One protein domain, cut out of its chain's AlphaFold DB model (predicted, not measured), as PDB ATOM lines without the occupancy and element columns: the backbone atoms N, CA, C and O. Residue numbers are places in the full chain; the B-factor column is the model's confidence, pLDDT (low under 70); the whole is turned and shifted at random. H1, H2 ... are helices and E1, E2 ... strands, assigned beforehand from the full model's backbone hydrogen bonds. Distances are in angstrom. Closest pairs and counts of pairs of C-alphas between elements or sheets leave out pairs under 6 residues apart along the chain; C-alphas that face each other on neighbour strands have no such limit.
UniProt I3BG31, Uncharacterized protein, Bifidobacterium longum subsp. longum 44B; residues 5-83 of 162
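AT A GLANCE: This is residues 5 to 83 of the 162 residues of an uncharacterized protein of Bifidobacterium longum subsp. longum 44B (UniProt I3BG31). A small three-stranded sheet, E1, E2 and E3, has the helix H1 over one face, and a helical arm sticks out from this body with residues 66 to 83, which take in most of H3 and the whole of H4. The long stretch of residues 35 to 58 has no named element; it swings out in a loop that stands free at residues 37 to 42, then returns past H1 to E3. The printed part has 79 residues, with four named helices and three named strands in the order H1 E1 E2 H2 E3 H3 H4; the sheet is mixed, in the order E1, E2, E3. The class is mixed, helices and strands, with under half of the residues in named elements. The whole is only just loose, close to compact, with a radius of gyration of the C-alphas of 14.2 A and spans of 41 by 34 by 23 A.

IN THESE COORDINATES: Begin with the sheet: find C-alpha 19 at (479.709, 356.105, 371.849), from which E1, residues 19 to 23, runs 12.1 A. E2, residues 26 to 29, is 10.2 A long, and E3 is residues 59 to 61. Go back to C-alpha 5 at (471.536, 355.124, 366.229) for H1, residues 5 to 12, 10.3 A long. H2 is residues 31 to 34. H3, residues 64 to 73, runs 14.0 A, and H4, residues 77 to 81, ends at (473.216, 324.280, 373.421).

HOW THE PARTS SIT: Look first at the hairpin E1 and E2, antiparallel at 160 degrees, with N 20 and O 28 within hydrogen-bond range at 2.9 A. On the other side of E2, E3 is parallel at 29 degrees, with N 61 and O 27 at 2.8 A. E2, H2 and E3 form a strand-helix-strand unit, two parallel neighbour strands with a helix between them in the chain. H1 is on the sheet at a height of 9.8 A, over E2 and only just over E1, with 3 of its C-alphas; it runs slantwise to the strands, only just, at 32 degrees to E2 on the local plane. The closest C-alphas of H1 and E1 are those of Phe 12 and Val 19, 6.8 A apart. H1 and H2 are close but not clearly touching, at 7.5 A between the C-alphas of Phe 12 and Ala 34. H2 is not on the sheet, but only just, with 4 pairs of C-alphas within 10 A. H3 and H4 are not on it either, and these two meet only through their link. In H1, H3 and H4 each O i to N i+4 pair is within hydrogen-bond range; H2 is too short for such a pair.

THE WHOLE: The C-alphas of Pro 39 and Arg 82 are the two farthest apart, at 43.8 A. Without the stretches that stand free, the body of 55 residues spans 27 by 23 by 19 A. The printed part has no cut, and the link from H2 to E3, 24 residues, is long. The mean pLDDT of the printed part is 90.9, and no printed residue is under 70.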
ATOM      1  N   LYS A   5     470.826 354.126 365.408       95.31
ATOM      2  CA  LYS A   5     471.536 355.124 366.229       95.31
ATOM      3  C   LYS A   5     470.782 355.493 367.500       95.31
ATOM      4  O   LYS A   5     471.398 355.747 368.527       95.31
ATOM      5  N   LEU A   6     469.450 355.531 367.431       94.88
ATOM      6  CA  LEU A   6     468.614 355.812 368.593       94.88
ATOM      7  C   LEU A   6     468.670 354.648 369.590       94.88
ATOM      8  O   LEU A   6     468.786 354.897 370.784       94.88
ATOM      9  N   SER A   7     468.644 353.402 369.109       94.94
ATOM     10  CA  SER A   7     468.852 352.223 369.953       94.94
ATOM     11  C   SER A   7     470.240 352.219 370.584       94.94
ATOM     12  O   SER A   7     470.341 352.111 371.802       94.94
ATOM     13  N   VAL A   8     471.299 352.408 369.795       95.56
ATOM     14  CA  VAL A   8     472.676 352.459 370.308       95.56
ATOM     15  C   VAL A   8     472.812 353.544 371.372       95.56
ATOM     16  O   VAL A   8     473.281 353.261 372.473       95.56
ATOM     17  N   ALA A   9     472.323 354.755 371.095       94.81
ATOM     18  CA  ALA A   9     472.397 355.842 372.059       94.81
ATOM     19  C   ALA A   9     471.545 355.590 373.315       94.81
ATOM     20  O   ALA A   9     471.942 355.948 374.425       94.81
ATOM     21  N   GLY A  10     470.386 354.948 373.156       93.81
ATOM     22  CA  GLY A  10     469.501 354.576 374.256       93.81
ATOM     23  C   GLY A  10     470.125 353.551 375.204       93.81
ATOM     24  O   GLY A  10     469.988 353.697 376.421       93.81
ATOM     25  N   PHE A  11     470.838 352.556 374.666       92.56
ATOM     26  CA  PHE A  11     471.488 351.508 375.456       92.56
ATOM     27  C   PHE A  11     472.835 351.933 376.041       92.56
ATOM     28  O   PHE A  11     473.107 351.639 377.202       92.56
ATOM     29  N   PHE A  12     473.665 352.624 375.260       92.75
ATOM     30  CA  PHE A  12     475.087 352.798 375.573       92.75
ATOM     31  C   PHE A  12     475.515 354.249 375.802       92.75
ATOM     32  O   PHE A  12     476.634 354.474 376.248       92.75
ATOM     33  N   GLY A  13     474.637 355.224 375.557       93.69
ATOM     34  CA  GLY A  13     474.883 356.642 375.829       93.69
ATOM     35  C   GLY A  13     475.053 357.482 374.567       93.69
ATOM     36  O   GLY A  13     475.048 356.983 373.448       93.69
ATOM     37  N   SER A  14     475.160 358.797 374.733       95.25
ATOM     38  CA  SER A  14     475.120 359.751 373.619       95.25
ATOM     39  C   SER A  14     476.211 359.518 372.561       95.25
ATOM     40  O   SER A  14     477.379 359.288 372.876       95.25
ATOM     41  N   ILE A  15     475.831 359.672 371.290       96.69
ATOM     42  CA  ILE A  15     476.750 359.727 370.145       96.69
ATOM     43  C   ILE A  15     477.025 361.206 369.813       96.69
ATOM     44  O   ILE A  15     476.057 361.965 369.711       96.69
ATOM     45  N   PRO A  16     478.283 361.659 369.624       95.94
ATOM     46  CA  PRO A  16     479.532 360.887 369.602       95.94
ATOM     47  C   PRO A  16     480.286 360.832 370.952       95.94
ATOM     48  O   PRO A  16     481.447 360.436 370.985       95.94
ATOM     49  N   ASP A  17     479.700 361.332 372.045       95.38
ATOM     50  CA  ASP A  17     480.445 361.602 373.285       95.38
ATOM     51  C   ASP A  17     480.820 360.332 374.065       95.38
ATOM     52  O   ASP A  17     481.991 360.149 374.404       95.38
ATOM     53  N   ILE A  18     479.844 359.467 374.339       95.50
ATOM     54  CA  ILE A  18     480.032 358.195 375.052       95.50
ATOM     55  C   ILE A  18     480.280 357.051 374.065       95.50
ATOM     56  O   ILE A  18     481.069 356.145 374.339       95.50
ATOM     57  N   VAL A  19     479.615 357.104 372.912       97.31
ATOM     58  CA  VAL A  19     479.709 356.105 371.849       97.31
ATOM     59  C   VAL A  19     480.060 356.799 370.545       97.31
ATOM     60  O   VAL A  19     479.431 357.784 370.180       97.31
ATOM     61  N   SER A  20     481.033 356.269 369.818       97.88
ATOM     62  CA  SER A  20     481.367 356.709 368.460       97.88
ATOM     63  C   SER A  20     480.663 355.837 367.422       97.88
ATOM     64  O   SER A  20     480.467 354.648 367.649       97.88
ATOM     65  N   ASP A  21     480.238 356.449 366.317       97.62
ATOM     66  CA  ASP A  21     479.720 355.762 365.129       97.62
ATOM     67  C   ASP A  21     480.875 355.612 364.139       97.62
ATOM     68  O   ASP A  21     481.360 356.612 363.600       97.62
ATOM     69  N   ASP A  22     481.326 354.375 363.950       97.06
ATOM     70  CA  ASP A  22     482.484 354.034 363.124       97.06
ATOM     71  C   ASP A  22     482.086 353.743 361.664       97.06
ATOM     72  O   ASP A  22     482.944 353.443 360.831       97.06
ATOM     73  N   GLY A  23     480.793 353.850 361.330       95.31
ATOM     74  CA  GLY A  23     480.238 353.401 360.056       95.31
ATOM     75  C   GLY A  23     480.020 351.886 360.006       95.31
ATOM     76  O   GLY A  23     480.355 351.155 360.934       95.31
ATOM     77  N   ASP A  24     479.408 351.403 358.921       95.31
ATOM     78  CA  ASP A  24     479.205 349.969 358.649       95.31
ATOM     79  C   ASP A  24     478.584 349.174 359.817       95.31
ATOM     80  O   ASP A  24     479.017 348.068 360.144       95.31
ATOM     81  N   HIS A  25     477.560 349.753 360.458       97.00
ATOM     82  CA  HIS A  25     476.868 349.188 361.626       97.00
ATOM     83  C   HIS A  25     477.790 348.922 362.832       97.00
ATOM     84  O   HIS A  25     477.479 348.091 363.686       97.00
ATOM     85  N   GLN A  26     478.926 349.619 362.930       98.00
ATOM     86  CA  GLN A  26     479.876 349.499 364.030       98.00
ATOM     87  C   GLN A  26     479.888 350.749 364.903       98.00
ATOM     88  O   GLN A  26     479.887 351.878 364.413       98.00
ATOM     89  N   TYR A  27     479.937 350.525 366.213       98.19
ATOM     90  CA  TYR A  27     480.022 351.590 367.196       98.19
ATOM     91  C   TYR A  27     481.037 351.235 368.278       98.19
ATOM     92  O   TYR A  27     481.039 350.110 368.784       98.19
ATOM     93  N   THR A  28     481.850 352.204 368.689       98.06
ATOM     94  CA  THR A  28     482.857 352.013 369.738       98.06
ATOM     95  C   THR A  28     482.493 352.789 370.997       98.06
ATOM     96  O   THR A  28     482.353 354.014 370.970       98.06
ATOM     97  N   ILE A  29     482.379 352.072 372.118       96.75
ATOM     98  CA  ILE A  29     482.114 352.638 373.445       96.75
ATOM     99  C   ILE A  29     483.419 353.196 374.031       96.75
ATOM    100  O   ILE A  29     484.430 352.485 374.130       96.75
ATOM    101  N   ASP A  30     483.405 354.458 374.470       95.56
ATOM    102  CA  ASP A  30     484.499 355.035 375.253       95.56
ATOM    103  C   ASP A  30     484.425 354.520 376.694       95.56
ATOM    104  O   ASP A  30     483.721 355.064 377.547       95.56
ATOM    105  N   LYS A  31     485.203 353.472 376.987       91.62
ATOM    106  CA  LYS A  31     485.246 352.831 378.312       91.62
ATOM    107  C   LYS A  31     485.540 353.802 379.451       91.62
ATOM    108  O   LYS A  31     485.033 353.602 380.550       91.62
ATOM    109  N   LYS A  32     486.358 354.836 379.212       91.00
ATOM    110  CA  LYS A  32     486.745 355.789 380.265       91.00
ATOM    111  C   LYS A  32     485.583 356.669 380.690       91.00
ATOM    112  O   LYS A  32     485.604 357.157 381.812       91.00
ATOM    113  N   LYS A  33     484.614 356.892 379.802       90.69
ATOM    114  CA  LYS A  33     483.402 357.656 380.100       90.69
ATOM    115  C   LYS A  33     482.257 356.733 380.490       90.69
ATOM    116  O   LYS A  33     481.620 356.963 381.506       90.69
ATOM    117  N   ALA A  34     482.027 355.671 379.719       89.25
ATOM    118  CA  ALA A  34     480.876 354.796 379.906       89.25
ATOM    119  C   ALA A  34     480.906 354.006 381.218       89.25
ATOM    120  O   ALA A  34     479.859 353.765 381.816       89.25
ATOM    121  N   TYR A  35     482.106 353.644 381.677       86.31
ATOM    122  CA  TYR A  35     482.325 352.861 382.893       86.31
ATOM    123  C   TYR A  35     483.130 353.640 383.937       86.31
ATOM    124  O   TYR A  35     483.811 353.045 384.772       86.31
ATOM    125  N   ALA A  36     483.092 354.974 383.875       85.94
ATOM    126  CA  ALA A  36     483.673 355.801 384.920       85.94
ATOM    127  C   ALA A  36     482.963 355.537 386.253       85.94
ATOM    128  O   ALA A  36     481.739 355.418 386.310       85.94
ATOM    129  N   GLU A  37     483.732 355.493 387.337       81.38
ATOM    130  CA  GLU A  37     483.162 355.499 388.677       81.38
ATOM    131  C   GLU A  37     482.623 356.903 388.968       81.38
ATOM    132  O   GLU A  37     483.369 357.887 388.977       81.38
ATOM    133  N   TYR A  38     481.312 357.007 389.166       75.12
ATOM    134  CA  TYR A  38     480.661 358.255 389.534       75.12
ATOM    135  C   TYR A  38     480.325 358.240 391.030       75.12
ATOM    136  O   TYR A  38     479.870 357.219 391.543       75.12
ATOM    137  N   PRO A  39     480.506 359.363 391.750       76.75
ATOM    138  CA  PRO A  39     480.159 359.454 393.170       76.75
ATOM    139  C   PRO A  39     478.640 359.439 393.427       76.75
ATOM    140  O   PRO A  39     478.212 359.438 394.579       76.75
ATOM    141  N   ASP A  40     477.823 359.473 392.372       78.06
ATOM    142  CA  ASP A  40     476.365 359.468 392.413       78.06
ATOM    143  C   ASP A  40     475.781 358.364 391.511       78.06
ATOM    144  O   ASP A  40     476.495 357.630 390.833       78.06
ATOM    145  N   THR A  41     474.454 358.237 391.499       73.81
ATOM    146  CA  THR A  41     473.729 357.217 390.725       73.81
ATOM    147  C   THR A  41     473.485 357.618 389.268       73.81
ATOM    148  O   THR A  41     472.535 357.126 388.650       73.81
ATOM    149  N   ARG A  42     474.278 358.541 388.701       82.50
ATOM    150  CA  ARG A  42     474.036 358.996 387.328       82.50
ATOM    151  C   ARG A  42     474.185 357.833 386.349       82.50
ATOM    152  O   ARG A  42     475.173 357.104 386.365       82.50
ATOM    153  N   ALA A  43     473.204 357.697 385.467       82.88
ATOM    154  CA  ALA A  43     473.262 356.775 384.347       82.88
ATOM    155  C   ALA A  43     473.604 357.557 383.075       82.88
ATOM    156  O   ALA A  43     473.003 358.593 382.792       82.88
ATOM    157  N   ILE A  44     474.563 357.052 382.302       88.56
ATOM    158  CA  ILE A  44     474.968 357.622 381.006       88.56
ATOM    159  C   ILE A  44     473.982 357.305 379.867       88.56
ATOM    160  O   ILE A  44     474.080 357.888 378.789       88.56
ATOM    161  N   ALA A  45     473.045 356.379 380.100       90.50
ATOM    162  CA  ALA A  45     472.067 355.895 379.133       90.50
ATOM    163  C   ALA A  45     470.816 355.353 379.846       90.50
ATOM    164  O   ALA A  45     470.844 355.088 381.049       90.50
ATOM    165  N   LEU A  46     469.727 355.153 379.102       89.75
ATOM    166  CA  LEU A  46     468.510 354.523 379.627       89.75
ATOM    167  C   LEU A  46     468.668 353.002 379.782       89.75
ATOM    168  O   LEU A  46     467.993 352.416 380.628       89.75
ATOM    169  N   GLN A  47     469.576 352.388 379.012       87.62
ATOM    170  CA  GLN A  47     469.890 350.957 379.066       87.62
ATOM    171  C   GLN A  47     468.625 350.100 378.878       87.62
ATOM    172  O   GLN A  47     467.851 350.327 377.948       87.62
ATOM    173  N   ASP A  48     468.386 349.155 379.787       83.81
ATOM    174  CA  ASP A  48     467.230 348.258 379.856       83.81
ATOM    175  C   ASP A  48     465.879 348.978 380.021       83.81
ATOM    176  O   ASP A  48     464.824 348.371 379.840       83.81
ATOM    177  N   ARG A  49     465.889 350.282 380.325       87.69
ATOM    178  CA  ARG A  49     464.684 351.124 380.422       87.69
ATOM    179  C   ARG A  49     464.313 351.789 379.096       87.69
ATOM    180  O   ARG A  49     463.272 352.444 379.019       87.69
ATOM    181  N   PHE A  50     465.147 351.666 378.061       86.50
ATOM    182  CA  PHE A  50     464.828 352.154 376.724       86.50
ATOM    183  C   PHE A  50     463.969 351.135 375.972       86.50
ATOM    184  O   PHE A  50     464.326 349.967 375.846       86.50
ATOM    185  N   GLY A  51     462.846 351.587 375.411       84.12
ATOM    186  CA  GLY A  51     462.097 350.790 374.448       84.12
ATOM    187  C   GLY A  51     462.878 350.720 373.142       84.12
ATOM    188  O   GLY A  51     462.768 351.623 372.328       84.12
ATOM    189  N   GLY A  52     463.683 349.683 372.944       87.81
ATOM    190  CA  GLY A  52     464.448 349.464 371.721       87.81
ATOM    191  C   GLY A  52     465.267 348.185 371.800       87.81
ATOM    192  O   GLY A  52     465.219 347.472 372.798       87.81
ATOM    193  N   TRP A  53     466.027 347.894 370.749       90.56
ATOM    194  CA  TRP A  53     466.982 346.787 370.743       90.56
ATOM    195  C   TRP A  53     468.187 347.122 369.869       90.56
ATOM    196  O   TRP A  53     468.090 347.937 368.944       90.56
ATOM    197  N   ILE A  54     469.309 346.471 370.160       92.50
ATOM    198  CA  ILE A  54     470.483 346.456 369.289       92.50
ATOM    199  C   ILE A  54     470.260 345.369 368.246       92.50
ATOM    200  O   ILE A  54     469.969 344.229 368.601       92.50
ATOM    201  N   ARG A  55     470.303 345.741 366.966       92.00
ATOM    202  CA  ARG A  55     470.078 344.806 365.859       92.00
ATOM    203  C   ARG A  55     471.225 343.794 365.795       92.00
ATOM    204  O   ARG A  55     472.361 344.158 366.075       92.00
ATOM    205  N   ASP A  56     470.937 342.568 365.371       91.81
ATOM    206  CA  ASP A  56     471.932 341.483 365.308       91.81
ATOM    207  C   ASP A  56     473.112 341.784 364.365       91.81
ATOM    208  O   ASP A  56     474.198 341.236 364.539       91.81
ATOM    209  N   ASP A  57     472.908 342.646 363.363       94.50
ATOM    210  CA  ASP A  57     473.938 343.096 362.420       94.50
ATOM    211  C   ASP A  57     474.795 344.263 362.943       94.50
ATOM    212  O   ASP A  57     475.764 344.643 362.287       94.50
ATOM    213  N   VAL A  58     474.484 344.812 364.123       96.00
ATOM    214  CA  VAL A  58     475.256 345.888 364.757       96.00
ATOM    215  C   VAL A  58     476.383 345.317 365.606       96.00
ATOM    216  O   VAL A  58     476.176 344.469 366.473       96.00
ATOM    217  N   LYS A  59     477.592 345.846 365.413       95.94
ATOM    218  CA  LYS A  59     478.775 345.476 366.187       95.94
ATOM    219  C   LYS A  59     479.135 346.560 367.197       95.94
ATOM    220  O   LYS A  59     479.592 347.638 366.826       95.94
ATOM    221  N   MET A  60     479.024 346.222 368.477       95.69
ATOM    222  CA  MET A  60     479.496 347.063 369.577       95.69
ATOM    223  C   MET A  60     480.935 346.692 369.949       95.69
ATOM    224  O   MET A  60     481.224 345.553 370.310       95.69
ATOM    225  N   VAL A  61     481.853 347.650 369.863       96.00
ATOM    226  CA  VAL A  61     483.238 347.511 370.325       96.00
ATOM    227  C   VAL A  61     483.341 348.070 371.742       96.00
ATOM    228  O   VAL A  61     482.820 349.150 372.023       96.00
ATOM    229  N   ASN A  62     484.065 347.361 372.616       95.00
ATOM    230  CA  ASN A  62     484.261 347.689 374.036       95.00
ATOM    231  C   ASN A  62     483.011 347.574 374.930       95.00
ATOM    232  O   ASN A  62     482.976 348.208 375.986       95.00
ATOM    233  N   ASP A  63     482.023 346.759 374.564       91.75
ATOM    234  CA  ASP A  63     480.927 346.425 375.479       91.75
ATOM    235  C   ASP A  63     481.414 345.444 376.556       91.75
ATOM    236  O   ASP A  63     481.345 344.223 376.412       91.75
ATOM    237  N   THR A  64     481.927 345.988 377.663       87.19
ATOM    238  CA  THR A  64     482.486 345.164 378.740       87.19
ATOM    239  C   THR A  64     481.424 344.328 379.442       87.19
ATOM    240  O   THR A  64     481.753 343.290 380.015       87.19
ATOM    241  N   ASN A  65     480.159 344.757 379.410       83.75
ATOM    242  CA  ASN A  65     479.064 343.998 380.004       83.75
ATOM    243  C   ASN A  65     478.791 342.747 379.165       83.75
ATOM    244  O   ASN A  65     478.713 341.650 379.717       83.75
ATOM    245  N   ALA A  66     478.718 342.888 377.837       85.38
ATOM    246  CA  ALA A  66     478.583 341.747 376.937       85.38
ATOM    247  C   ALA A  66     479.775 340.783 377.040       85.38
ATOM    248  O   ALA A  66     479.571 339.567 377.057       85.38
ATOM    249  N   ASP A  67     481.002 341.298 377.177       86.50
ATOM    250  CA  ASP A  67     482.200 340.473 377.381       86.50
ATOM    251  C   ASP A  67     482.111 339.654 378.681       86.50
ATOM    252  O   ASP A  67     482.365 338.446 378.681       86.50
ATOM    253  N   GLN A  68     481.707 340.285 379.791       86.94
ATOM    254  CA  GLN A  68     481.539 339.617 381.087       86.94
ATOM    255  C   GLN A  68     480.432 338.561 381.058       86.94
ATOM    256  O   GLN A  68     480.643 337.444 381.537       86.94
ATOM    257  N   VAL A  69     479.276 338.880 380.467       87.31
ATOM    258  CA  VAL A  69     478.178 337.920 380.286       87.31
ATOM    259  C   VAL A  69     478.642 336.752 379.423       87.31
ATOM    260  O   VAL A  69     478.460 335.600 379.801       87.31
ATOM    261  N   THR A  70     479.330 337.025 378.312       87.06
ATOM    262  CA  THR A  70     479.861 335.989 377.418       87.06
ATOM    263  C   THR A  70     480.845 335.071 378.135       87.06
ATOM    264  O   THR A  70     480.797 333.857 377.923       87.06
ATOM    265  N   ALA A  71     481.726 335.630 378.969       88.94
ATOM    266  CA  ALA A  71     482.671 334.870 379.777       88.94
ATOM    267  C   ALA A  71     481.957 334.007 380.829       88.94
ATOM    268  O   ALA A  71     482.290 332.830 380.965       88.94
ATOM    269  N   SER A  72     480.947 334.549 381.521       88.75
ATOM    270  CA  SER A  72     480.135 333.785 382.479       88.75
ATOM    271  C   SER A  72     479.362 332.652 381.799       88.75
ATOM    272  O   SER A  72     479.291 331.541 382.323       88.75
ATOM    273  N   ASP A  73     478.827 332.910 380.607       90.00
ATOM    274  CA  ASP A  73     478.056 331.941 379.834       90.00
ATOM    275  C   ASP A  73     478.916 330.770 379.344       90.00
ATOM    276  O   ASP A  73     478.375 329.699 379.071       90.00
ATOM    277  N   GLN A  74     480.247 330.919 379.248       91.69
ATOM    278  CA  GLN A  74     481.123 329.825 378.801       91.69
ATOM    279  C   GLN A  74     480.954 328.566 379.650       91.69
ATOM    280  O   GLN A  74     480.920 327.468 379.097       91.69
ATOM    281  N   ALA A  75     480.786 328.720 380.967       88.94
ATOM    282  CA  ALA A  75     480.640 327.595 381.886       88.94
ATOM    283  C   ALA A  75     479.378 326.755 381.614       88.94
ATOM    284  O   ALA A  75     479.367 325.559 381.893       88.94
ATOM    285  N   ILE A  76     478.326 327.361 381.052       90.62
ATOM    286  CA  ILE A  76     477.038 326.698 380.798       90.62
ATOM    287  C   ILE A  76     476.730 326.505 379.311       90.62
ATOM    288  O   ILE A  76     475.711 325.904 378.976       90.62
ATOM    289  N   ARG A  77     477.579 327.008 378.405       91.56
ATOM    290  CA  ARG A  77     477.300 327.072 376.962       91.56
ATOM    291  C   ARG A  77     476.976 325.704 376.374       91.56
ATOM    292  O   ARG A  77     476.036 325.580 375.596       91.56
ATOM    293  N   GLU A  78     477.721 324.676 376.770       93.00
ATOM    294  CA  GLU A  78     477.479 323.312 376.302       93.00
ATOM    295  C   GLU A  78     476.111 322.790 376.759       93.00
ATOM    296  O   GLU A  78     475.355 322.266 375.946       93.00
ATOM    297  N   ALA A  79     475.761 322.976 378.036       91.75
ATOM    298  CA  ALA A  79     474.459 322.575 378.561       91.75
ATOM    299  C   ALA A  79     473.319 323.341 377.875       91.75
ATOM    300  O   ALA A  79     472.335 322.735 377.459       91.75
ATOM    301  N   ARG A  80     473.486 324.653 377.680       90.75
ATOM    302  CA  ARG A  80     472.514 325.515 377.000       90.75
ATOM    303  C   ARG A  80     472.278 325.096 375.548       90.75
ATOM    304  O   ARG A  80     471.137 325.076 375.111       90.75
ATOM    305  N   ASN A  81     473.328 324.716 374.818       92.62
ATOM    306  CA  ASN A  81     473.216 324.280 373.421       92.62
ATOM    307  C   ASN A  81     472.471 322.948 373.243       92.62
ATOM    308  O   ASN A  81     472.100 322.613 372.121       92.62
ATOM    309  N   ARG A  82     472.269 322.178 374.320       94.81
ATOM    310  CA  ARG A  82     471.475 320.941 374.293       94.81
ATOM    311  C   ARG A  82     469.975 321.188 374.480       94.81
ATOM    312  O   ARG A  82     469.218 320.243 374.312       94.81
ATOM    313  N   VAL A  83     469.565 322.411 374.826       92.56
ATOM    314  CA  VAL A  83     468.160 322.779 375.041       92.56
ATOM    315  C   VAL A  83     467.493 323.067 373.694       92.56
ATOM    316  O   VAL A  83     467.858 324.018 373.000       92.56
TER     317      VAL A  83